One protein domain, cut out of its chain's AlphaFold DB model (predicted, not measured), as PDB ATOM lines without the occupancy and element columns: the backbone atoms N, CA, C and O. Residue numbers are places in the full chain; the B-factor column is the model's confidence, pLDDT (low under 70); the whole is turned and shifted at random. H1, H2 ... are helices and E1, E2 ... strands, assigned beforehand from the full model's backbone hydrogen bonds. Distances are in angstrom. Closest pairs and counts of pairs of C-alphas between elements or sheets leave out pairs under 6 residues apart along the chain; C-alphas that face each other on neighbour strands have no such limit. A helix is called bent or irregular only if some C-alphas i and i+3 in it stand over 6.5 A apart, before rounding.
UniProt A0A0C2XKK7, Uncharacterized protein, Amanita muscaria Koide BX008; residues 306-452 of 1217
ATOM      1  N   GLY A 306     -12.874  13.086 -36.910       85.94
ATOM      2  CA  GLY A 306     -14.229  13.073 -36.364       85.94
ATOM      3  C   GLY A 306     -14.940  11.720 -36.467       85.94
ATOM      4  O   GLY A 306     -14.384  10.723 -36.933       85.94
ATOM      5  N   THR A 307     -16.207  11.690 -36.053       89.00
ATOM      6  CA  THR A 307     -17.092  10.521 -36.140       89.00
ATOM      7  C   THR A 307     -18.176  10.705 -37.197       89.00
ATOM      8  O   THR A 307     -19.050  11.551 -37.060       89.00
ATOM      9  N   THR A 308     -18.204   9.857 -38.233       91.31
ATOM     10  CA  THR A 308     -19.259   9.898 -39.275       91.31
ATOM     11  C   THR A 308     -20.547   9.143 -38.899       91.31
ATOM     12  O   THR A 308     -21.376   8.859 -39.769       91.31
ATOM     13  N   ILE A 309     -20.714   8.784 -37.622       93.44
ATOM     14  CA  ILE A 309     -21.860   8.053 -37.064       93.44
ATOM     15  C   ILE A 309     -22.184   8.562 -35.653       93.44
ATOM     16  O   ILE A 309     -21.280   8.852 -34.877       93.44
ATOM     17  N   GLY A 310     -23.472   8.632 -35.319       93.31
ATOM     18  CA  GLY A 310     -23.979   8.965 -33.988       93.31
ATOM     19  C   GLY A 310     -25.236   8.152 -33.671       93.31
ATOM     20  O   GLY A 310     -25.959   7.753 -34.586       93.31
ATOM     21  N   ALA A 311     -25.491   7.883 -32.389       91.75
ATOM     22  CA  ALA A 311     -26.666   7.133 -31.953       91.75
ATOM     23  C   ALA A 311     -27.274   7.674 -30.649       91.75
ATOM     24  O   ALA A 311     -26.563   7.905 -29.674       91.75
ATOM     25  N   THR A 312     -28.599   7.803 -30.648       90.38
ATOM     26  CA  THR A 312     -29.481   8.017 -29.490       90.38
ATOM     27  C   THR A 312     -30.592   6.947 -29.560       90.38
ATOM     28  O   THR A 312     -30.279   5.770 -29.772       90.38
ATOM     29  N   HIS A 313     -31.873   7.318 -29.473       87.06
ATOM     30  CA  HIS A 313     -33.026   6.480 -29.852       87.06
ATOM     31  C   HIS A 313     -33.194   6.346 -31.387       87.06
ATOM     32  O   HIS A 313     -33.963   5.529 -31.894       87.06
ATOM     33  N   TRP A 314     -32.404   7.091 -32.163       91.12
ATOM     34  CA  TRP A 314     -32.163   6.853 -33.588       91.12
ATOM     35  C   TRP A 314     -30.666   6.676 -33.868       91.12
ATOM     36  O   TRP A 314     -29.817   7.127 -33.105       91.12
ATOM     37  N   VAL A 315     -30.320   6.016 -34.975       92.69
ATOM     38  CA  VAL A 315     -28.941   5.939 -35.489       92.69
ATOM     39  C   VAL A 315     -28.836   6.822 -36.721       92.69
ATOM     40  O   VAL A 315     -29.605   6.652 -37.669       92.69
ATOM     41  N   ALA A 316     -27.867   7.731 -36.737       94.44
ATOM     42  CA  ALA A 316     -27.552   8.549 -37.898       94.44
ATOM     43  C   ALA A 316     -26.147   8.254 -38.419       94.44
ATOM     44  O   ALA A 316     -25.205   8.130 -37.637       94.44
ATOM     45  N   TYR A 317     -25.988   8.189 -39.738       94.19
ATOM     46  CA  TYR A 317     -24.683   8.031 -40.382       94.19
ATOM     47  C   TYR A 317     -24.567   8.882 -41.650       94.19
ATOM     48  O   TYR A 317     -25.535   9.078 -42.396       94.19
ATOM     49  N   ALA A 318     -23.361   9.394 -41.894       92.25
ATOM     50  CA  ALA A 318     -23.067  10.203 -43.067       92.25
ATOM     51  C   ALA A 318     -23.089   9.366 -44.359       92.25
ATOM     52  O   ALA A 318     -22.716   8.195 -44.398       92.25
ATOM     53  N   MET A 319     -23.509  10.001 -45.448       90.44
ATOM     54  CA  MET A 319     -23.497   9.479 -46.810       90.44
ATOM     55  C   MET A 319     -22.784  10.465 -47.746       90.44
ATOM     56  O   MET A 319     -22.688  11.667 -47.491       90.44
ATOM     57  N   THR A 320     -22.342   9.963 -48.898       85.81
ATOM     58  CA  THR A 320     -21.748  10.788 -49.958       85.81
ATOM     59  C   THR A 320     -22.708  11.871 -50.467       85.81
ATOM     60  O   THR A 320     -23.919  11.636 -50.600       85.81
ATOM     61  N   ARG A 321     -22.144  13.037 -50.827       87.62
ATOM     62  CA  ARG A 321     -22.855  14.246 -51.295       87.62
ATOM     63  C   ARG A 321     -23.835  14.805 -50.262       87.62
ATOM     64  O   ARG A 321     -25.036  14.865 -50.514       87.62
ATOM     65  N   GLY A 322     -23.311  15.173 -49.098       89.44
ATOM     66  CA  GLY A 322     -24.006  16.007 -48.124       89.44
ATOM     67  C   GLY A 322     -25.312  15.416 -47.617       89.44
ATOM     68  O   GLY A 322     -26.277  16.149 -47.446       89.44
ATOM     69  N   ARG A 323     -25.382  14.098 -47.439       92.44
ATOM     70  CA  ARG A 323     -26.584  13.412 -46.957       92.44
ATOM     71  C   ARG A 323     -26.280  12.715 -45.644       92.44
ATOM     72  O   ARG A 323     -25.186  12.189 -45.475       92.44
ATOM     73  N   VAL A 324     -27.250  12.678 -44.744       94.62
ATOM     74  CA  VAL A 324     -27.181  11.916 -43.494       94.62
ATOM     75  C   VAL A 324     -28.454  11.090 -43.407       94.62
ATOM     76  O   VAL A 324     -29.559  11.628 -43.483       94.62
ATOM     77  N   ARG A 325     -28.315   9.768 -43.313       93.69
ATOM     78  CA  ARG A 325     -29.458   8.867 -43.142       93.69
ATOM     79  C   ARG A 325     -29.668   8.668 -41.650       93.69
ATOM     80  O   ARG A 325     -28.741   8.242 -40.969       93.69
ATOM     81  N   VAL A 326     -30.877   8.951 -41.183       94.69
ATOM     82  CA  VAL A 326     -31.319   8.725 -39.804       94.69
ATOM     83  C   VAL A 326     -32.312   7.563 -39.809       94.69
ATOM     84  O   VAL A 326     -33.152   7.475 -40.707       94.69
ATOM     85  N   ILE A 327     -32.182   6.646 -38.852       91.88
ATOM     86  CA  ILE A 327     -33.014   5.445 -38.714       91.88
ATOM     87  C   ILE A 327     -33.502   5.346 -37.267       91.88
ATOM     88  O   ILE A 327     -32.685   5.269 -36.351       91.88
ATOM     89  N   SER A 328     -34.819   5.332 -37.068       89.56
ATOM     90  CA  SER A 328     -35.459   5.097 -35.769       89.56
ATOM     91  C   SER A 328     -35.135   3.682 -35.289       89.56
ATOM     92  O   SER A 328     -35.256   2.727 -36.060       89.56
ATOM     93  N   ARG A 329     -34.718   3.516 -34.031       85.50
ATOM     94  CA  ARG A 329     -34.367   2.193 -33.486       85.50
ATOM     95  C   ARG A 329     -35.585   1.419 -32.993       85.50
ATOM     96  O   ARG A 329     -35.603   0.194 -33.097       85.50
ATOM     97  N   SER A 330     -36.600   2.130 -32.508       81.75
ATOM     98  CA  SER A 330     -37.841   1.557 -31.985       81.75
ATOM     99  C   SER A 330     -38.818   1.132 -33.088       81.75
ATOM    100  O   SER A 330     -39.479   0.104 -32.945       81.75
ATOM    101  N   SER A 331     -38.891   1.876 -34.201       84.31
ATOM    102  CA  SER A 331     -39.805   1.587 -35.323       84.31
ATOM    103  C   SER A 331     -39.118   1.112 -36.610       84.31
ATOM    104  O   SER A 331     -39.737   0.408 -37.407       84.31
ATOM    105  N   GLY A 332     -37.845   1.455 -36.828       86.06
ATOM    106  CA  GLY A 332     -37.114   1.153 -38.065       86.06
ATOM    107  C   GLY A 332     -37.335   2.145 -39.217       86.06
ATOM    108  O   GLY A 332     -36.694   1.976 -40.264       86.06
ATOM    109  N   ASP A 333     -38.196   3.156 -39.020       90.19
ATOM    110  CA  ASP A 333     -38.470   4.274 -39.941       90.19
ATOM    111  C   ASP A 333     -37.201   5.064 -40.297       90.19
ATOM    112  O   ASP A 333     -36.234   5.107 -39.530       90.19
ATOM    113  N   ARG A 334     -37.182   5.688 -41.480       90.88
ATOM    114  CA  ARG A 334     -35.958   6.207 -42.105       90.88
ATOM    115  C   ARG A 334     -36.171   7.571 -42.742       90.88
ATOM    116  O   ARG A 334     -36.820   7.688 -43.777       90.88
ATOM    117  N   THR A 335     -35.470   8.586 -42.249       92.88
ATOM    118  CA  THR A 335     -35.412   9.899 -42.910       92.88
ATOM    119  C   THR A 335     -34.030  10.212 -43.482       92.88
ATOM    120  O   THR A 335     -33.010   9.673 -43.048       92.88
ATOM    121  N   LEU A 336     -33.996  11.040 -44.524       93.25
ATOM    122  CA  LEU A 336     -32.790  11.483 -45.211       93.25
ATOM    123  C   LEU A 336     -32.623  12.990 -45.026       93.25
ATOM    124  O   LEU A 336     -33.252  13.784 -45.724       93.25
ATOM    125  N   LEU A 337     -31.728  13.384 -44.126       93.75
ATOM    126  CA  LEU A 337     -31.286  14.770 -44.041       93.75
ATOM    127  C   LEU A 337     -30.331  15.061 -45.206       93.75
ATOM    128  O   LEU A 337     -29.543  14.203 -45.622       93.75
ATOM    129  N   GLN A 338     -30.388  16.284 -45.724       93.81
ATOM    130  CA  GLN A 338     -29.504  16.766 -46.778       93.81
ATOM    131  C   GLN A 338     -28.970  18.153 -46.407       93.81
ATOM    132  O   GLN A 338     -29.705  18.986 -45.875       93.81
ATOM    133  N   LEU A 339     -27.689  18.398 -46.688       93.88
ATOM    134  CA  LEU A 339     -27.058  19.701 -46.529       93.88
ATOM    135  C   LEU A 339     -27.795  20.754 -47.379       93.88
ATOM    136  O   LEU A 339     -28.100  20.491 -48.547       93.88
ATOM    137  N   PRO A 340     -28.053  21.954 -46.825       91.88
ATOM    138  CA  PRO A 340     -28.558  23.094 -47.580       91.88
ATOM    139  C   PRO A 340     -27.729  23.409 -48.834       91.88
ATOM    140  O   PRO A 340     -26.523  23.175 -48.878       91.88
ATOM    141  N   LEU A 341     -28.347  24.067 -49.820       91.25
ATOM    142  CA  LEU A 341     -27.693  24.512 -51.067       91.25
ATOM    143  C   LEU A 341     -26.595  25.587 -50.875       91.25
ATOM    144  O   LEU A 341     -26.067  26.108 -51.854       91.25
ATOM    145  N   LEU A 342     -26.277  25.933 -49.625       90.69
ATOM    146  CA  LEU A 342     -25.176  26.810 -49.223       90.69
ATOM    147  C   LEU A 342     -23.826  26.073 -49.144       90.69
ATOM    148  O   LEU A 342     -22.783  26.720 -49.163       90.69
ATOM    149  N   PHE A 343     -23.849  24.742 -49.050       92.81
ATOM    150  CA  PHE A 343     -22.663  23.884 -49.032       92.81
ATOM    151  C   PHE A 343     -22.332  23.382 -50.439       92.81
ATOM    152  O   PHE A 343     -23.195  23.340 -51.323       92.81
ATOM    153  N   SER A 344     -21.089  22.954 -50.660       91.31
ATOM    154  CA  SER A 344     -20.708  22.333 -51.930       91.31
ATOM    155  C   SER A 344     -21.553  21.074 -52.200       91.31
ATOM    156  O   SER A 344     -21.704  20.237 -51.308       91.31
ATOM    157  N   PRO A 345     -22.047  20.833 -53.433       89.19
ATOM    158  CA  PRO A 345     -22.783  19.604 -53.765       89.19
ATOM    159  C   PRO A 345     -21.915  18.334 -53.679       89.19
ATOM    160  O   PRO A 345     -22.436  17.218 -53.729       89.19
ATOM    161  N   ASN A 346     -20.594  18.501 -53.552       91.44
ATOM    162  CA  ASN A 346     -19.632  17.432 -53.296       91.44
ATOM    163  C   ASN A 346     -19.209  17.335 -51.819       91.44
ATOM    164  O   ASN A 346     -18.464  16.415 -51.493       91.44
ATOM    165  N   ALA A 347     -19.656  18.243 -50.942       92.69
ATOM    166  CA  ALA A 347     -19.346  18.175 -49.516       92.69
ATOM    167  C   ALA A 347     -19.898  16.888 -48.883       92.69
ATOM    168  O   ALA A 347     -20.849  16.278 -49.377       92.69
ATOM    169  N   SER A 348     -19.325  16.483 -47.758       92.62
ATOM    170  CA  SER A 348     -19.819  15.397 -46.907       92.62
ATOM    171  C   SER A 348     -19.664  15.774 -45.441       92.62
ATOM    172  O   SER A 348     -18.835  16.619 -45.115       92.62
ATOM    173  N   VAL A 349     -20.439  15.145 -44.556       94.38
ATOM    174  CA  VAL A 349     -20.251  15.316 -43.109       94.38
ATOM    175  C   VAL A 349     -19.010  14.522 -42.678       94.38
ATOM    176  O   VAL A 349     -18.916  13.334 -42.983       94.38
ATOM    177  N   THR A 350     -18.050  15.189 -42.037       93.50
ATOM    178  CA  THR A 350     -16.729  14.649 -41.648       93.50
ATOM    179  C   THR A 350     -16.565  14.462 -40.144       93.50
ATOM    180  O   THR A 350     -15.831  13.571 -39.725       93.50
ATOM    181  N   ASP A 351     -17.273  15.258 -39.344       95.12
ATOM    182  CA  ASP A 351     -17.490  15.019 -37.917       95.12
ATOM    183  C   ASP A 351     -18.972  15.227 -37.590       95.12
ATOM    184  O   ASP A 351     -19.648  16.033 -38.236       95.12
ATOM    185  N   MET A 352     -19.494  14.484 -36.620       94.94
ATOM    186  CA  MET A 352     -20.907  14.480 -36.267       94.94
ATOM    187  C   MET A 352     -21.091  14.081 -34.805       94.94
ATOM    188  O   MET A 352     -20.615  13.031 -34.374       94.94
ATOM    189  N   ALA A 353     -21.842  14.895 -34.065       94.88
ATOM    190  CA  ALA A 353     -22.189  14.660 -32.671       94.88
ATOM    191  C   ALA A 353     -23.708  14.736 -32.487       94.88
ATOM    192  O   ALA A 353     -24.389  15.555 -33.106       94.88
ATOM    193  N   VAL A 354     -24.246  13.890 -31.609       93.81
ATOM    194  CA  VAL A 354     -25.691  13.757 -31.382       93.81
ATOM    195  C   VAL A 354     -26.019  13.851 -29.897       93.81
ATOM    196  O   VAL A 354     -25.222  13.420 -29.065       93.81
ATOM    197  N   CYS A 355     -27.177  14.420 -29.568       92.56
ATOM    198  CA  CYS A 355     -27.711  14.474 -28.207       92.56
ATOM    199  C   CYS A 355     -29.232  14.637 -28.285       92.56
ATOM    200  O   CYS A 355     -29.715  15.511 -29.003       92.56
ATOM    201  N   ASP A 356     -29.979  13.780 -27.589       89.75
ATOM    202  CA  ASP A 356     -31.442  13.693 -27.648       89.75
ATOM    203  C   ASP A 356     -31.985  13.658 -29.097       89.75
ATOM    204  O   ASP A 356     -31.762  12.689 -29.831       89.75
ATOM    205  N   ASN A 357     -32.673  14.729 -29.503       92.00
ATOM    206  CA  ASN A 357     -33.261  14.962 -30.825       92.00
ATOM    207  C   ASN A 357     -32.337  15.742 -31.781       92.00
ATOM    208  O   ASN A 357     -32.692  15.975 -32.935       92.00
ATOM    209  N   HIS A 358     -31.159  16.172 -31.328       94.38
ATOM    210  CA  HIS A 358     -30.281  17.073 -32.068       94.38
ATOM    211  C   HIS A 358     -29.138  16.332 -32.768       94.38
ATOM    212  O   HIS A 358     -28.419  15.533 -32.163       94.38
ATOM    213  N   LEU A 359     -28.916  16.672 -34.038       95.81
ATOM    214  CA  LEU A 359     -27.807  16.191 -34.856       95.81
ATOM    215  C   LEU A 359     -26.953  17.376 -35.307       95.81
ATOM    216  O   LEU A 359     -27.378  18.190 -36.126       95.81
ATOM    217  N   ALA A 360     -25.737  17.457 -34.774       96.69
ATOM    218  CA  ALA A 360     -24.743  18.468 -35.101       96.69
ATOM    219  C   ALA A 360     -23.705  17.866 -36.061       96.69
ATOM    220  O   ALA A 360     -23.194  16.779 -35.799       96.69
ATOM    221  N   GLY A 361     -23.384  18.546 -37.163       96.38
ATOM    222  CA  GLY A 361     -22.486  18.035 -38.203       96.38
ATOM    223  C   GLY A 361     -21.528  19.091 -38.750       96.38
ATOM    224  O   GLY A 361     -21.900  20.247 -38.945       96.38
ATOM    225  N   ILE A 362     -20.298  18.670 -39.025       96.31
ATOM    226  CA  ILE A 362     -19.233  19.456 -39.655       96.31
ATOM    227  C   ILE A 362     -19.064  18.989 -41.093       96.31
ATOM    228  O   ILE A 362     -19.065  17.786 -41.356       96.31
ATOM    229  N   THR A 363     -18.928  19.924 -42.030       94.94
ATOM    230  CA  THR A 363     -18.827  19.617 -43.459       94.94
ATOM    231  C   THR A 363     -17.382  19.650 -43.953       94.94
ATOM    232  O   THR A 363     -16.557  20.423 -43.479       94.94
ATOM    233  N   SER A 364     -17.072  18.837 -44.965       93.06
ATOM    234  CA  SER A 364     -15.733  18.724 -45.564       93.06
ATOM    235  C   SER A 364     -15.218  19.996 -46.255       93.06
ATOM    236  O   SER A 364     -14.074  20.020 -46.697       93.06
ATOM    237  N   ASP A 365     -16.061  21.019 -46.418       92.62
ATOM    238  CA  ASP A 365     -15.698  22.366 -46.873       92.62
ATOM    239  C   ASP A 365     -15.504  23.371 -45.712       92.62
ATOM    240  O   ASP A 365     -15.237  24.544 -45.960       92.62
ATOM    241  N   GLY A 366     -15.566  22.922 -44.452       94.00
ATOM    242  CA  GLY A 366     -15.235  23.714 -43.261       94.00
ATOM    243  C   GLY A 366     -16.407  24.476 -42.634       94.00
ATOM    244  O   GLY A 366     -16.178  25.430 -41.888       94.00
ATOM    245  N   GLY A 367     -17.649  24.104 -42.956       95.19
ATOM    246  CA  GLY A 367     -18.867  24.680 -42.383       95.19
ATOM    247  C   GLY A 367     -19.538  23.776 -41.338       95.19
ATOM    248  O   GLY A 367     -19.037  22.705 -40.992       95.19
ATOM    249  N   PHE A 368     -20.678  24.225 -40.809       95.94
ATOM    250  CA  PHE A 368     -21.380  23.571 -39.697       95.94
ATOM    251  C   PHE A 368     -22.904  23.608 -39.867       95.94
ATOM    252  O   PHE A 368     -23.469  24.576 -40.376       95.94
ATOM    253  N   VAL A 369     -23.577  22.554 -39.413       95.44
ATOM    254  CA  VAL A 369     -25.034  22.386 -39.455       95.44
ATOM    255  C   VAL A 369     -25.547  21.774 -38.155       95.44
ATOM    256  O   VAL A 369     -24.920  20.882 -37.588       95.44
ATOM    257  N   LEU A 370     -26.719  22.224 -37.712       95.75
ATOM    258  CA  LEU A 370     -27.470  21.627 -36.611       95.75
ATOM    259  C   LEU A 370     -28.907  21.373 -37.063       95.75
ATOM    260  O   LEU A 370     -29.617  22.315 -37.433       95.75
ATOM    261  N   TRP A 371     -29.333  20.115 -36.992       95.00
ATOM    262  CA  TRP A 371     -30.717  19.711 -37.206       95.00
ATOM    263  C   TRP A 371     -31.378  19.260 -35.904       95.00
ATOM    264  O   TRP A 371     -30.754  18.615 -35.064       95.00
ATOM    265  N   GLU A 372     -32.668  19.542 -35.799       94.25
ATOM    266  CA  GLU A 372     -33.608  18.991 -34.829       94.25
ATOM    267  C   GLU A 372     -34.462  17.931 -35.539       94.25
ATOM    268  O   GLU A 372     -35.084  18.192 -36.575       94.25
ATOM    269  N   ILE A 373     -34.450  16.709 -35.019       93.00
ATOM    270  CA  ILE A 373     -35.180  15.552 -35.541       93.00
ATOM    271  C   ILE A 373     -36.371  15.310 -34.601       93.00
ATOM    272  O   ILE A 373     -36.155  15.208 -33.396       93.00
ATOM    273  N   PRO A 374     -37.619  15.215 -35.095       89.50
ATOM    274  CA  PRO A 374     -38.762  14.914 -34.235       89.50
ATOM    275  C   PRO A 374     -38.580  13.584 -33.493       89.50
ATOM    276  O   PRO A 374     -38.221  12.593 -34.118       89.50
ATOM    277  N   GLU A 375     -38.898  13.547 -32.195       83.00
ATOM    278  CA  GLU A 375     -38.834  12.349 -31.327       83.00
ATOM    279  C   GLU A 375     -39.541  11.124 -31.944       83.00
ATOM    280  O   GLU A 375     -39.100   9.985 -31.805       83.00
ATOM    281  N   LEU A 376     -40.628  11.373 -32.681       82.12
ATOM    282  CA  LEU A 376     -41.328  10.391 -33.498       82.12
ATOM    283  C   LEU A 376     -41.327  10.858 -34.958       82.12
ATOM    284  O   LEU A 376     -42.048  11.790 -35.322       82.12
ATOM    285  N   PHE A 377     -40.545  10.183 -35.801       83.00
ATOM    286  CA  PHE A 377     -40.532  10.383 -37.249       83.00
ATOM    287  C   PHE A 377     -40.901   9.097 -37.992       83.00
ATOM    288  O   PHE A 377     -40.395   8.021 -37.685       83.00
ATOM    289  N   THR A 378     -41.769   9.221 -38.996       79.44
ATOM    290  CA  THR A 378     -41.993   8.180 -40.007       79.44
ATOM    291  C   THR A 378     -40.945   8.286 -41.120       79.44
ATOM    292  O   THR A 378     -40.157   9.238 -41.152       79.44
ATOM    293  N   ASP A 379     -40.965   7.355 -42.079       78.38
ATOM    294  CA  ASP A 379     -40.221   7.496 -43.339       78.38
ATOM    295  C   ASP A 379     -40.344   8.914 -43.957       78.38
ATOM    296  O   ASP A 379     -41.418   9.523 -43.980       78.38
ATOM    297  N   ASP A 380     -39.207   9.431 -44.444       79.00
ATOM    298  CA  ASP A 380     -39.018  10.708 -45.160       79.00
ATOM    299  C   ASP A 380     -39.484  12.022 -44.463       79.00
ATOM    300  O   ASP A 380     -39.609  13.061 -45.116       79.00
ATOM    301  N   VAL A 381     -39.658  12.053 -43.131       77.12
ATOM    302  CA  VAL A 381     -39.907  13.311 -42.379       77.12
ATOM    303  C   VAL A 381     -38.652  14.207 -42.341       77.12
ATOM    304  O   VAL A 381     -37.647  13.804 -41.753       77.12
ATOM    305  N   PRO A 382     -38.659  15.434 -42.895       77.81
ATOM    306  CA  PRO A 382     -37.472  16.293 -42.915       77.81
ATOM    307  C   PRO A 382     -37.155  16.873 -41.526       77.81
ATOM    308  O   PRO A 382     -38.018  17.482 -40.897       77.81
ATOM    309  N   GLY A 383     -35.901  16.743 -41.082       85.50
ATOM    310  CA  GLY A 383     -35.408  17.401 -39.865       85.50
ATOM    311  C   GLY A 383     -35.347  18.928 -40.007       85.50
ATOM    312  O   GLY A 383     -35.012  19.457 -41.071       85.50
ATOM    313  N   GLN A 384     -35.661  19.635 -38.925       90.81
ATOM    314  CA  GLN A 384     -35.691  21.095 -38.843       90.81
ATOM    315  C   GLN A 384     -34.268  21.664 -38.732       90.81
ATOM    316  O   GLN A 384     -33.474  21.199 -37.925       90.81
ATOM    317  N   LEU A 385     -33.924  22.674 -39.537       91.88
ATOM    318  CA  LEU A 385     -32.585  23.276 -39.552       91.88
ATOM    319  C   LEU A 385     -32.483  24.417 -38.523       91.88
ATOM    320  O   LEU A 385     -32.924  25.541 -38.778       91.88
ATOM    321  N   MET A 386     -31.880  24.131 -37.366       92.25
ATOM    322  CA  MET A 386     -31.707  25.100 -36.278       92.25
ATOM    323  C   MET A 386     -30.571  26.089 -36.553       92.25
ATOM    324  O   MET A 386     -30.745  27.291 -36.394       92.25
ATOM    325  N   ILE A 387     -29.399  25.588 -36.959       93.81
ATOM    326  CA  ILE A 387     -28.204  26.405 -37.217       93.81
ATOM    327  C   ILE A 387     -27.587  25.961 -38.540       93.81
ATOM    328  O   ILE A 387     -27.479  24.769 -38.825       93.81
ATOM    329  N   CYS A 388     -27.156  26.929 -39.342       94.62
ATOM    330  CA  CYS A 388     -26.435  26.699 -40.583       94.62
ATOM    331  C   CYS A 388     -25.311  27.729 -40.700       94.62
ATOM    332  O   CYS A 388     -25.584  28.920 -40.808       94.62
ATOM    333  N   VAL A 389     -24.062  27.279 -40.709       94.75
ATOM    334  CA  VAL A 389     -22.875  28.109 -40.928       94.75
ATOM    335  C   VAL A 389     -22.260  27.692 -42.262       94.75
ATOM    336  O   VAL A 389     -21.749  26.571 -42.356       94.75
ATOM    337  N   PRO A 390     -22.324  28.538 -43.307       93.25
ATOM    338  CA  PRO A 390     -21.694  28.228 -44.581       93.25
ATOM    339  C   PRO A 390     -20.163  28.179 -44.421       93.25
ATOM    340  O   PRO A 390     -19.617  28.830 -43.523       93.25
ATOM    341  N   PRO A 391     -19.456  27.436 -45.285       91.56
ATOM    342  CA  PRO A 391     -18.001  27.346 -45.237       91.56
ATOM    343  C   PRO A 391     -17.347  28.726 -45.422       91.56
ATOM    344  O   PRO A 391     -17.694  29.475 -46.337       91.56
ATOM    345  N   ALA A 392     -16.370  29.053 -44.572       83.81
ATOM    346  CA  ALA A 392     -15.691  30.357 -44.556       83.81
ATOM    347  C   ALA A 392     -14.622  30.531 -45.663       83.81
ATOM    348  O   ALA A 392     -13.948  31.561 -45.730       83.81
ATOM    349  N   GLY A 393     -14.460  29.532 -46.537       77.56
ATOM    350  CA  GLY A 393     -13.325  29.416 -47.453       77.56
ATOM    351  C   GLY A 393     -12.091  28.852 -46.744       77.56
ATOM    352  O   GLY A 393     -12.212  28.095 -45.788       77.56
ATOM    353  N   GLU A 394     -10.895  29.230 -47.200       73.62
ATOM    354  CA  GLU A 394      -9.619  28.752 -46.633       73.62
ATOM    355  C   GLU A 394      -9.291  29.336 -45.239       73.62
ATOM    356  O   GLU A 394      -8.309  28.940 -44.616       73.62
ATOM    357  N   TYR A 395     -10.094  30.279 -44.731       74.38
ATOM    358  CA  TYR A 395      -9.861  30.946 -43.448       74.38
ATOM    359  C   TYR A 395     -10.614  30.254 -42.302       74.38
ATOM    360  O   TYR A 395     -11.822  30.424 -42.165       74.38
ATOM    361  N   GLU A 396      -9.870  29.545 -41.448       85.94
ATOM    362  CA  GLU A 396     -10.373  28.859 -40.242       85.94
ATOM    363  C   GLU A 396     -11.551  27.891 -40.509       85.94
ATOM    364  O   GLU A 396     -12.659  28.093 -40.004       85.94
ATOM    365  N   PRO A 397     -11.338  26.811 -41.286       92.06
ATOM    366  CA  PRO A 397     -12.355  25.778 -41.448       92.06
ATOM    367  C   PRO A 397     -12.727  25.155 -40.095       92.06
ATOM    368  O   PRO A 397     -11.873  24.899 -39.242       92.06
ATOM    369  N   LEU A 398     -14.018  24.893 -39.903       95.06
ATOM    370  CA  LEU A 398     -14.505  24.095 -38.782       95.06
ATOM    371  C   LEU A 398     -14.213  22.619 -39.073       95.06
ATOM    372  O   LEU A 398     -14.495  22.147 -40.174       95.06
ATOM    373  N   HIS A 399     -13.646  21.893 -38.107       94.56
ATOM    374  CA  HIS A 399     -13.171  20.518 -38.316       94.56
ATOM    375  C   HIS A 399     -13.647  19.504 -37.267       94.56
ATOM    376  O   HIS A 399     -13.507  18.305 -37.503       94.56
ATOM    377  N   SER A 400     -14.201  19.936 -36.124       95.62
ATOM    378  CA  SER A 400     -14.754  19.008 -35.126       95.62
ATOM    379  C   SER A 400     -15.915  19.587 -34.309       95.62
ATOM    380  O   SER A 400     -16.010  20.801 -34.117       95.62
ATOM    381  N   VAL A 401     -16.795  18.706 -33.823       96.69
ATOM    382  CA  VAL A 401     -17.937  19.017 -32.955       96.69
ATOM    383  C   VAL A 401     -18.099  17.970 -31.850       96.69
ATOM    384  O   VAL A 401     -18.010  16.773 -32.099       96.69
ATOM    385  N   LYS A 402     -18.402  18.404 -30.621       95.69
ATOM    386  CA  LYS A 402     -18.812  17.516 -29.518       95.69
ATOM    387  C   LYS A 402     -19.913  18.139 -28.671       95.69
ATOM    388  O   LYS A 402     -19.897  19.335 -28.387       95.69
ATOM    389  N   TRP A 403     -20.825  17.296 -28.204       94.69
ATOM    390  CA  TRP A 403     -21.830  17.639 -27.201       94.69
ATOM    391  C   TRP A 403     -21.250  17.628 -25.782       94.69
ATOM    392  O   TRP A 403     -20.356  16.834 -25.489       94.69
ATOM    393  N   HIS A 404     -21.747  18.499 -24.897       93.56
ATOM    394  CA  HIS A 404     -21.398  18.474 -23.476       93.56
ATOM    395  C   HIS A 404     -22.192  17.358 -22.761       93.56
ATOM    396  O   HIS A 404     -23.413  17.482 -22.656       93.56
ATOM    397  N   PRO A 405     -21.553  16.303 -22.206       89.12
ATOM    398  CA  PRO A 405     -22.257  15.077 -21.791       89.12
ATOM    399  C   PRO A 405     -23.408  15.254 -20.785       89.12
ATOM    400  O   PRO A 405     -24.357  14.480 -20.794       89.12
ATOM    401  N   LYS A 406     -23.357  16.293 -19.938       88.75
ATOM    402  CA  LYS A 406     -24.392  16.595 -18.925       88.75
ATOM    403  C   LYS A 406     -25.232  17.845 -19.205       88.75
ATOM    404  O   LYS A 406     -25.933  18.305 -18.308       88.75
ATOM    405  N   ASP A 407     -25.125  18.448 -20.388       91.50
ATOM    406  CA  ASP A 407     -25.882  19.662 -20.728       91.50
ATOM    407  C   ASP A 407     -26.373  19.592 -22.186       91.50
ATOM    408  O   ASP A 407     -25.658  20.031 -23.089       91.50
ATOM    409  N   PRO A 408     -27.591  19.064 -22.431       90.56
ATOM    410  CA  PRO A 408     -28.156  18.890 -23.773       90.56
ATOM    411  C   PRO A 408     -28.544  20.213 -24.461       90.56
ATOM    412  O   PRO A 408     -29.163  20.205 -25.521       90.56
ATOM    413  N   ASN A 409     -28.153  21.367 -23.900       92.81
ATOM    414  CA  ASN A 409     -28.204  22.659 -24.584       92.81
ATOM    415  C   ASN A 409     -26.815  23.192 -24.977       92.81
ATOM    416  O   ASN A 409     -26.759  24.209 -25.666       92.81
ATOM    417  N   LYS A 410     -25.701  22.557 -24.579       94.12
ATOM    418  CA  LYS A 410     -24.341  23.032 -24.893       94.12
ATOM    419  C   LYS A 410     -23.549  22.070 -25.768       94.12
ATOM    420  O   LYS A 410     -23.290  20.927 -25.399       94.12
ATOM    421  N   LEU A 411     -23.055  22.587 -26.887       96.25
ATOM    422  CA  LEU A 411     -22.161  21.873 -27.796       96.25
ATOM    423  C   LEU A 411     -20.966  22.758 -28.161       96.25
ATOM    424  O   LEU A 411     -21.096  23.972 -28.297       96.25
ATOM    425  N   ALA A 412     -19.793  22.158 -28.315       96.94
ATOM    426  CA  ALA A 412     -18.587  22.843 -28.755       96.94
ATOM    427  C   ALA A 412     -18.292  22.513 -30.221       96.94
ATOM    428  O   ALA A 412     -18.276  21.344 -30.604       96.94
ATOM    429  N   VAL A 413     -18.031  23.549 -31.017       96.81
ATOM    430  CA  VAL A 413     -17.585  23.466 -32.415       96.81
ATOM    431  C   VAL A 413     -16.190  24.072 -32.519       96.81
ATOM    432  O   VAL A 413     -15.946  25.126 -31.936       96.81
ATOM    433  N   ALA A 414     -15.276  23.436 -33.248       96.00
ATOM    434  CA  ALA A 414     -13.869  23.821 -33.269       96.00
ATOM    435  C   ALA A 414     -13.298  24.062 -34.675       96.00
ATOM    436  O   ALA A 414     -13.631  23.351 -35.626       96.00
ATOM    437  N   SER A 415     -12.403  25.049 -34.752       95.06
ATOM    438  CA  SER A 415     -11.452  25.320 -35.834       95.06
ATOM    439  C   SER A 415     -10.019  25.097 -35.331       95.06
ATOM    440  O   SER A 415      -9.789  24.944 -34.128       95.06
ATOM    441  N   ASP A 416      -9.038  25.210 -36.231       93.75
ATOM    442  CA  ASP A 416      -7.614  25.089 -35.898       93.75
ATOM    443  C   ASP A 416      -7.167  26.024 -34.753       93.75
ATOM    444  O   ASP A 416      -6.232  25.698 -34.022       93.75
ATOM    445  N   SER A 417      -7.794  27.200 -34.586       94.62
ATOM    446  CA  SER A 417      -7.374  28.209 -33.596       94.62
ATOM    447  C   SER A 417      -8.424  28.563 -32.538       94.62
ATOM    448  O   SER A 417      -8.118  29.305 -31.599       94.62
ATOM    449  N   ARG A 418      -9.662  28.063 -32.644       95.06
ATOM    450  CA  ARG A 418     -10.768  28.450 -31.753       95.06
ATOM    451  C   ARG A 418     -11.691  27.294 -31.427       95.06
ATOM    452  O   ARG A 418     -11.891  26.380 -32.219       95.06
ATOM    453  N   ILE A 419     -12.338  27.404 -30.273       96.81
ATOM    454  CA  ILE A 419     -13.491  26.579 -29.918       96.81
ATOM    455  C   ILE A 419     -14.648  27.507 -29.561       96.81
ATOM    456  O   ILE A 419     -14.500  28.405 -28.732       96.81
ATOM    457  N   TYR A 420     -15.794  27.284 -30.192       96.19
ATOM    458  CA  TYR A 420     -17.056  27.971 -29.958       96.19
ATOM    459  C   TYR A 420     -17.980  27.033 -29.172       96.19
ATOM    460  O   TYR A 420     -18.558  26.104 -29.733       96.19
ATOM    461  N   LEU A 421     -18.104  27.253 -27.862       96.50
ATOM    462  CA  LEU A 421     -19.079  26.579 -27.005       96.50
ATOM    463  C   LEU A 421     -20.432  27.283 -27.156       96.50
ATOM    464  O   LEU A 421     -20.682  28.298 -26.505       96.50
ATOM    465  N   ILE A 422     -21.256  26.759 -28.056       95.69
ATOM    466  CA  ILE A 422     -22.596  27.237 -28.408       95.69
ATOM    467  C   ILE A 422     -23.593  26.804 -27.326       95.69
ATOM    468  O   ILE A 422     -23.541  25.667 -26.853       95.69
ATOM    469  N   ASP A 423     -24.523  27.694 -26.969       93.25
ATOM    470  CA  ASP A 423     -25.682  27.385 -26.125       93.25
ATOM    471  C   ASP A 423     -26.977  27.506 -26.953       93.25
ATOM    472  O   ASP A 423     -27.331  28.596 -27.418       93.25
ATOM    473  N   LEU A 424     -27.690  26.392 -27.152       91.69
ATOM    474  CA  LEU A 424     -28.881  26.314 -28.006       91.69
ATOM    475  C   LEU A 424     -30.029  27.208 -27.532       91.69
ATOM    476  O   LEU A 424     -30.831  27.651 -28.356       91.69
ATOM    477  N   THR A 425     -30.082  27.562 -26.243       89.19
ATOM    478  CA  THR A 425     -31.082  28.520 -25.746       89.19
ATOM    479  C   THR A 425     -30.915  29.906 -26.381       89.19
ATOM    480  O   THR A 425     -31.885  30.654 -26.501       89.19
ATOM    481  N   THR A 426     -29.708  30.228 -26.865       85.75
ATOM    482  CA  THR A 426     -29.389  31.472 -27.584       85.75
ATOM    483  C   THR A 426     -29.524  31.360 -29.108       85.75
ATOM    484  O   THR A 426     -29.519  32.385 -29.789       85.75
ATOM    485  N   ALA A 427     -29.686  30.149 -29.656       81.56
ATOM    486  CA  ALA A 427     -29.717  29.897 -31.101       81.56
ATOM    487  C   ALA A 427     -31.074  30.192 -31.769       81.56
ATOM    488  O   ALA A 427     -31.124  30.415 -32.978       81.56
ATOM    489  N   GLN A 428     -32.157  30.274 -30.987       80.44
ATOM    490  CA  GLN A 428     -33.531  30.536 -31.449       80.44
ATOM    491  C   GLN A 428     -33.678  31.687 -32.481       80.44
ATOM    492  O   GLN A 428     -34.405  31.504 -33.458       80.44
ATOM    493  N   PRO A 429     -32.987  32.847 -32.370       76.75
ATOM    494  CA  PRO A 429     -33.089  33.936 -33.355       76.75
ATOM    495  C   PRO A 429     -32.481  33.625 -34.733       76.75
ATOM    496  O   PRO A 429     -32.658  34.408 -35.666       76.75
ATOM    497  N   PHE A 430     -31.737  32.525 -34.858       78.31
ATOM    498  CA  PHE A 430     -30.991  32.142 -36.057       78.31
ATOM    499  C   PHE A 430     -31.602  30.937 -36.793       78.31
ATOM    500  O   PHE A 430     -31.087  30.539 -37.837       78.31
ATOM    501  N   HIS A 431     -32.719  30.389 -36.302       82.12
ATOM    502  CA  HIS A 431     -33.416  29.262 -36.927       82.12
ATOM    503  C   HIS A 431     -33.728  29.526 -38.409       82.12
ATOM    504  O   HIS A 431     -34.288  30.561 -38.772       82.12
ATOM    505  N   ASN A 432     -33.372  28.570 -39.274       76.31
ATOM    506  CA  ASN A 432     -33.451  28.654 -40.740       76.31
ATOM    507  C   ASN A 432     -32.654  29.803 -41.412       76.31
ATOM    508  O   ASN A 432     -32.744  29.958 -42.632       76.31
ATOM    509  N   ARG A 433     -31.850  30.588 -40.679       85.44
ATOM    510  CA  ARG A 433     -30.983  31.645 -41.236       85.44
ATOM    511  C   ARG A 433     -29.518  31.174 -41.283       85.44
ATOM    512  O   ARG A 433     -29.035  30.608 -40.305       85.44
ATOM    513  N   PRO A 434     -28.762  31.450 -42.366       89.31
ATOM    514  CA  PRO A 434     -27.316  31.274 -42.345       89.31
ATOM    515  C   PRO A 434     -26.646  32.259 -41.374       89.31
ATOM    516  O   PRO A 434     -26.808  33.477 -41.497       89.31
ATOM    517  N   VAL A 435     -25.880  31.713 -40.435       91.94
ATOM    518  CA  VAL A 435     -25.031  32.429 -39.474       91.94
ATOM    519  C   VAL A 435     -23.629  32.505 -40.058       91.94
ATOM    520  O   VAL A 435     -23.065  31.477 -40.424       91.94
ATOM    521  N   GLN A 436     -23.038  33.690 -40.174       90.62
ATOM    522  CA  GLN A 436     -21.661  33.801 -40.664       90.62
ATOM    523  C   GLN A 436     -20.674  33.209 -39.648       90.62
ATOM    524  O   GLN A 436     -20.902  33.291 -38.443       90.62
ATOM    525  N   HIS A 437     -19.528  32.681 -40.095       89.62
ATOM    526  CA  HIS A 437     -18.492  32.197 -39.163       89.62
ATOM    527  C   HIS A 437     -18.068  33.309 -38.180       89.62
ATOM    528  O   HIS A 437     -17.879  33.066 -36.991       89.62
ATOM    529  N   SER A 438     -18.004  34.563 -38.639       88.31
ATOM    530  CA  SER A 438     -17.751  35.734 -37.788       88.31
ATOM    531  C   SER A 438     -18.814  35.969 -36.704       88.31
ATOM    532  O   SER A 438     -18.497  36.586 -35.691       88.31
ATOM    533  N   GLU A 439     -20.040  35.473 -36.873       89.38
ATOM    534  CA  GLU A 439     -21.165  35.604 -35.936       89.38
ATOM    535  C   GLU A 439     -21.234  34.444 -34.917       89.38
ATOM    536  O   GLU A 439     -21.953  34.562 -33.927       89.38
ATOM    537  N   LEU A 440     -20.450  33.362 -35.071       88.94
ATOM    538  CA  LEU A 440     -20.434  32.204 -34.149       88.94
ATOM    539  C   LEU A 440     -20.214  32.583 -32.675       88.94
ATOM    540  O   LEU A 440     -20.778  31.966 -31.776       88.94
ATOM    541  N   HIS A 441     -19.421  33.624 -32.415       89.75
ATOM    542  CA  HIS A 441     -19.154  34.114 -31.061       89.75
ATOM    543  C   HIS A 441     -20.369  34.779 -30.380       89.75
ATOM    544  O   HIS A 441     -20.301  35.074 -29.188       89.75
ATOM    545  N   LEU A 442     -21.466  35.023 -31.110       90.25
ATOM    546  CA  LEU A 442     -22.736  35.528 -30.575       90.25
ATOM    547  C   LEU A 442     -23.628  34.402 -30.027       90.25
ATOM    548  O   LEU A 442     -24.489  34.665 -29.193       90.25
ATOM    549  N   LEU A 443     -23.403  33.158 -30.470       89.62
ATOM    550  CA  LEU A 443     -24.147  31.958 -30.064       89.62
ATOM    551  C   LEU A 443     -23.618  31.310 -28.768       89.62
ATOM    552  O   LEU A 443     -24.076  30.237 -28.380       89.62
ATOM    553  N   GLY A 444     -22.610  31.902 -28.117       89.00
ATOM    554  CA  GLY A 444     -22.014  31.316 -26.918       89.00
ATOM    555  C   GLY A 444     -20.631  31.856 -26.560       89.00
ATOM    556  O   GLY A 444     -20.397  33.063 -26.532       89.00
ATOM    557  N   GLN A 445     -19.708  30.961 -26.206       93.62
ATOM    558  CA  GLN A 445     -18.391  31.311 -25.672       93.62
ATOM    559  C   GLN A 445     -17.262  30.903 -26.622       93.62
ATOM    560  O   GLN A 445     -17.138  29.735 -26.974       93.62
ATOM    561  N   MET A 446     -16.405  31.856 -26.993       94.62
ATOM    562  CA  MET A 446     -15.198  31.598 -27.782       94.62
ATOM    563  C   MET A 446     -13.970  31.425 -26.875       94.62
ATOM    564  O   MET A 446     -13.695  32.285 -26.037       94.62
ATOM    565  N   PHE A 447     -13.218  30.351 -27.102       95.81
ATOM    566  CA  PHE A 447     -11.888  30.080 -26.553       95.81
ATOM    567  C   PHE A 447     -10.870  30.190 -27.695       95.81
ATOM    568  O   PHE A 447     -11.138  29.693 -28.788       95.81
ATOM    569  N   THR A 448      -9.715  30.823 -27.471       95.38
ATOM    570  CA  THR A 448      -8.663  30.995 -28.495       95.38
ATOM    571  C   THR A 448      -7.443  30.155 -28.140       95.38
ATOM    572  O   THR A 448      -6.819  30.372 -27.103       95.38
ATOM    573  N   ILE A 449      -7.103  29.201 -29.001       95.31
ATOM    574  CA  ILE A 449      -6.056  28.204 -28.787       95.31
ATOM    575  C   ILE A 449      -4.737  28.715 -29.407       95.31
ATOM    576  O   ILE A 449      -4.724  29.104 -30.573       95.31
ATOM    577  N   PRO A 450      -3.607  28.731 -28.671       93.19
ATOM    578  CA  PRO A 450      -2.352  29.341 -29.135       93.19
ATOM    579  C   PRO A 450      -1.553  28.513 -30.162       93.19
ATOM    580  O   PRO A 450      -0.495  28.956 -30.608       93.19
ATOM    581  N   SER A 451      -1.995  27.301 -30.500       94.50
ATOM    582  CA  SER A 451      -1.325  26.376 -31.424       94.50
ATOM    583  C   SER A 451      -2.375  25.467 -32.078       94.50
ATOM    584  O   SER A 451      -3.311  25.098 -31.360       94.50
ATOM    585  N   PRO A 452      -2.235  25.091 -33.371       95.50
ATOM    586  CA  PRO A 452      -3.231  24.323 -34.118       95.50
ATOM    587  C   PRO A 452      -3.845  23.174 -33.318       95.50
ATOM    588  O   PRO A 452      -3.138  22.288 -32.832       95.50
TER     589      PRO A 452
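Overview. This is residues 306 to 452 of the 1217 residues of an uncharacterized protein of Amanita muscaria Koide BX008 (UniProt A0A0C2XKK7). Three four-stranded antiparallel sheets stand face to face in a row, like three blades of a propeller that covers only part of a ring: their edge strands E1, E5 and E9 are close together, and the blades spread apart toward the opposite edges at E4, E8 and E12. The one short helix, H1, sits in the gap between the second and third blades, over E11 and beside one end of E8. The printed part has 147 residues with twelve named strands and one named helix, in the order E1 to E11, H1, E12, and the sheets run E1 E2 E3 E4, E5 E6 E7 E8 and E9 E10 E11 E12. The class is mostly strand, though 73 of the 147 printed residues, under half, are in named elements. The whole is compact, with a radius of gyration of the C-alphas of 14.4 A and spans of 47 by 34 by 27 A.

Arrangement. E1, residues 309 to 311, E2, 314 to 319, E3, 323 to 328, and E4, 334 to 338, form a meander, each strand the antiparallel neighbour of the one before. Within hydrogen-bond range are N 310 and O 316 of E1 and E2, at 2.9 A, N 315 and O 327 of E2 and E3, at 2.8 A, and N 324 and O 337 of E3 and E4, at 2.9 A. E5, residues 349 to 355, E6, 358 to 363, E7, 368 to 372, and E8, 384 to 389, form a second meander, with N 353 and O 360 at 2.9 A, N 361 and O 369 at 2.8 A, and N 370 and O 387 at 2.9 A. The closest C-alphas of E1 and E5 are those of Gly 310 and Val 354, 5.7 A apart, while E4 and E8 are apart. These two sheets are face to face, their best planes 19 degrees apart. E9, residues 398 to 403, E10, 410 to 415, and E11, 418 to 423, form a third meander, with N 402 and O 412 at 2.9 A and N 413 and O 420 at 2.9 A. E12, residues 444 to 448, is the antiparallel neighbour of E11, with N 421 and O 445 at 2.8 A. The second and third sheets are face to face, their best planes 25 degrees apart, and the three sheets make a stack of sheets, face to face in turn. The closest C-alphas of E5 and E9 are those of Ala 353 and Lys 402, 5.4 A apart, while E8 and E12 are apart. H1, residues 437 to 442, is on the third sheet at a height of 9.0 A over the sheet, over E11, and runs slantwise to the strands at 48 degrees to E11 on the local plane. The closest C-alphas of H1 and E11 are those of His 441 and Tyr 420, 6.6 A apart. H1 only grazes the second sheet, with its residues 437 to 440. In H1, 0 of 2 O i to N i+4 pairs and 2 of 3 O i to N i+3 pairs are within hydrogen-bond range.

Along the chain. E1 begins at C-alpha 309, (-21.860, 8.053, -37.064). E5, the longest strand by residues, measures 16.7 A from C-alpha 349 at (-20.251, 15.316, -43.109) to C-alpha 355. E2 measures 16.0 A, E3 16.5 A, E6 16.4 A, E10 17.1 A and E11 16.0 A. H1 measures 10.1 A and is irregular, with C-alphas 438 and 441 7.1 A apart. E12 ends at C-alpha 448, (-8.663, 30.995, -28.495).

Size, cuts and confidence. The two C-alphas farthest apart are those of Ser 331 and Pro 450, at 47.0 A. The printed part has no cut. The links E7 to E8, 11 residues, and E11 to H1, 13 residues, are long. The mean pLDDT of the printed part is 90.7, and no printed residue is under 70.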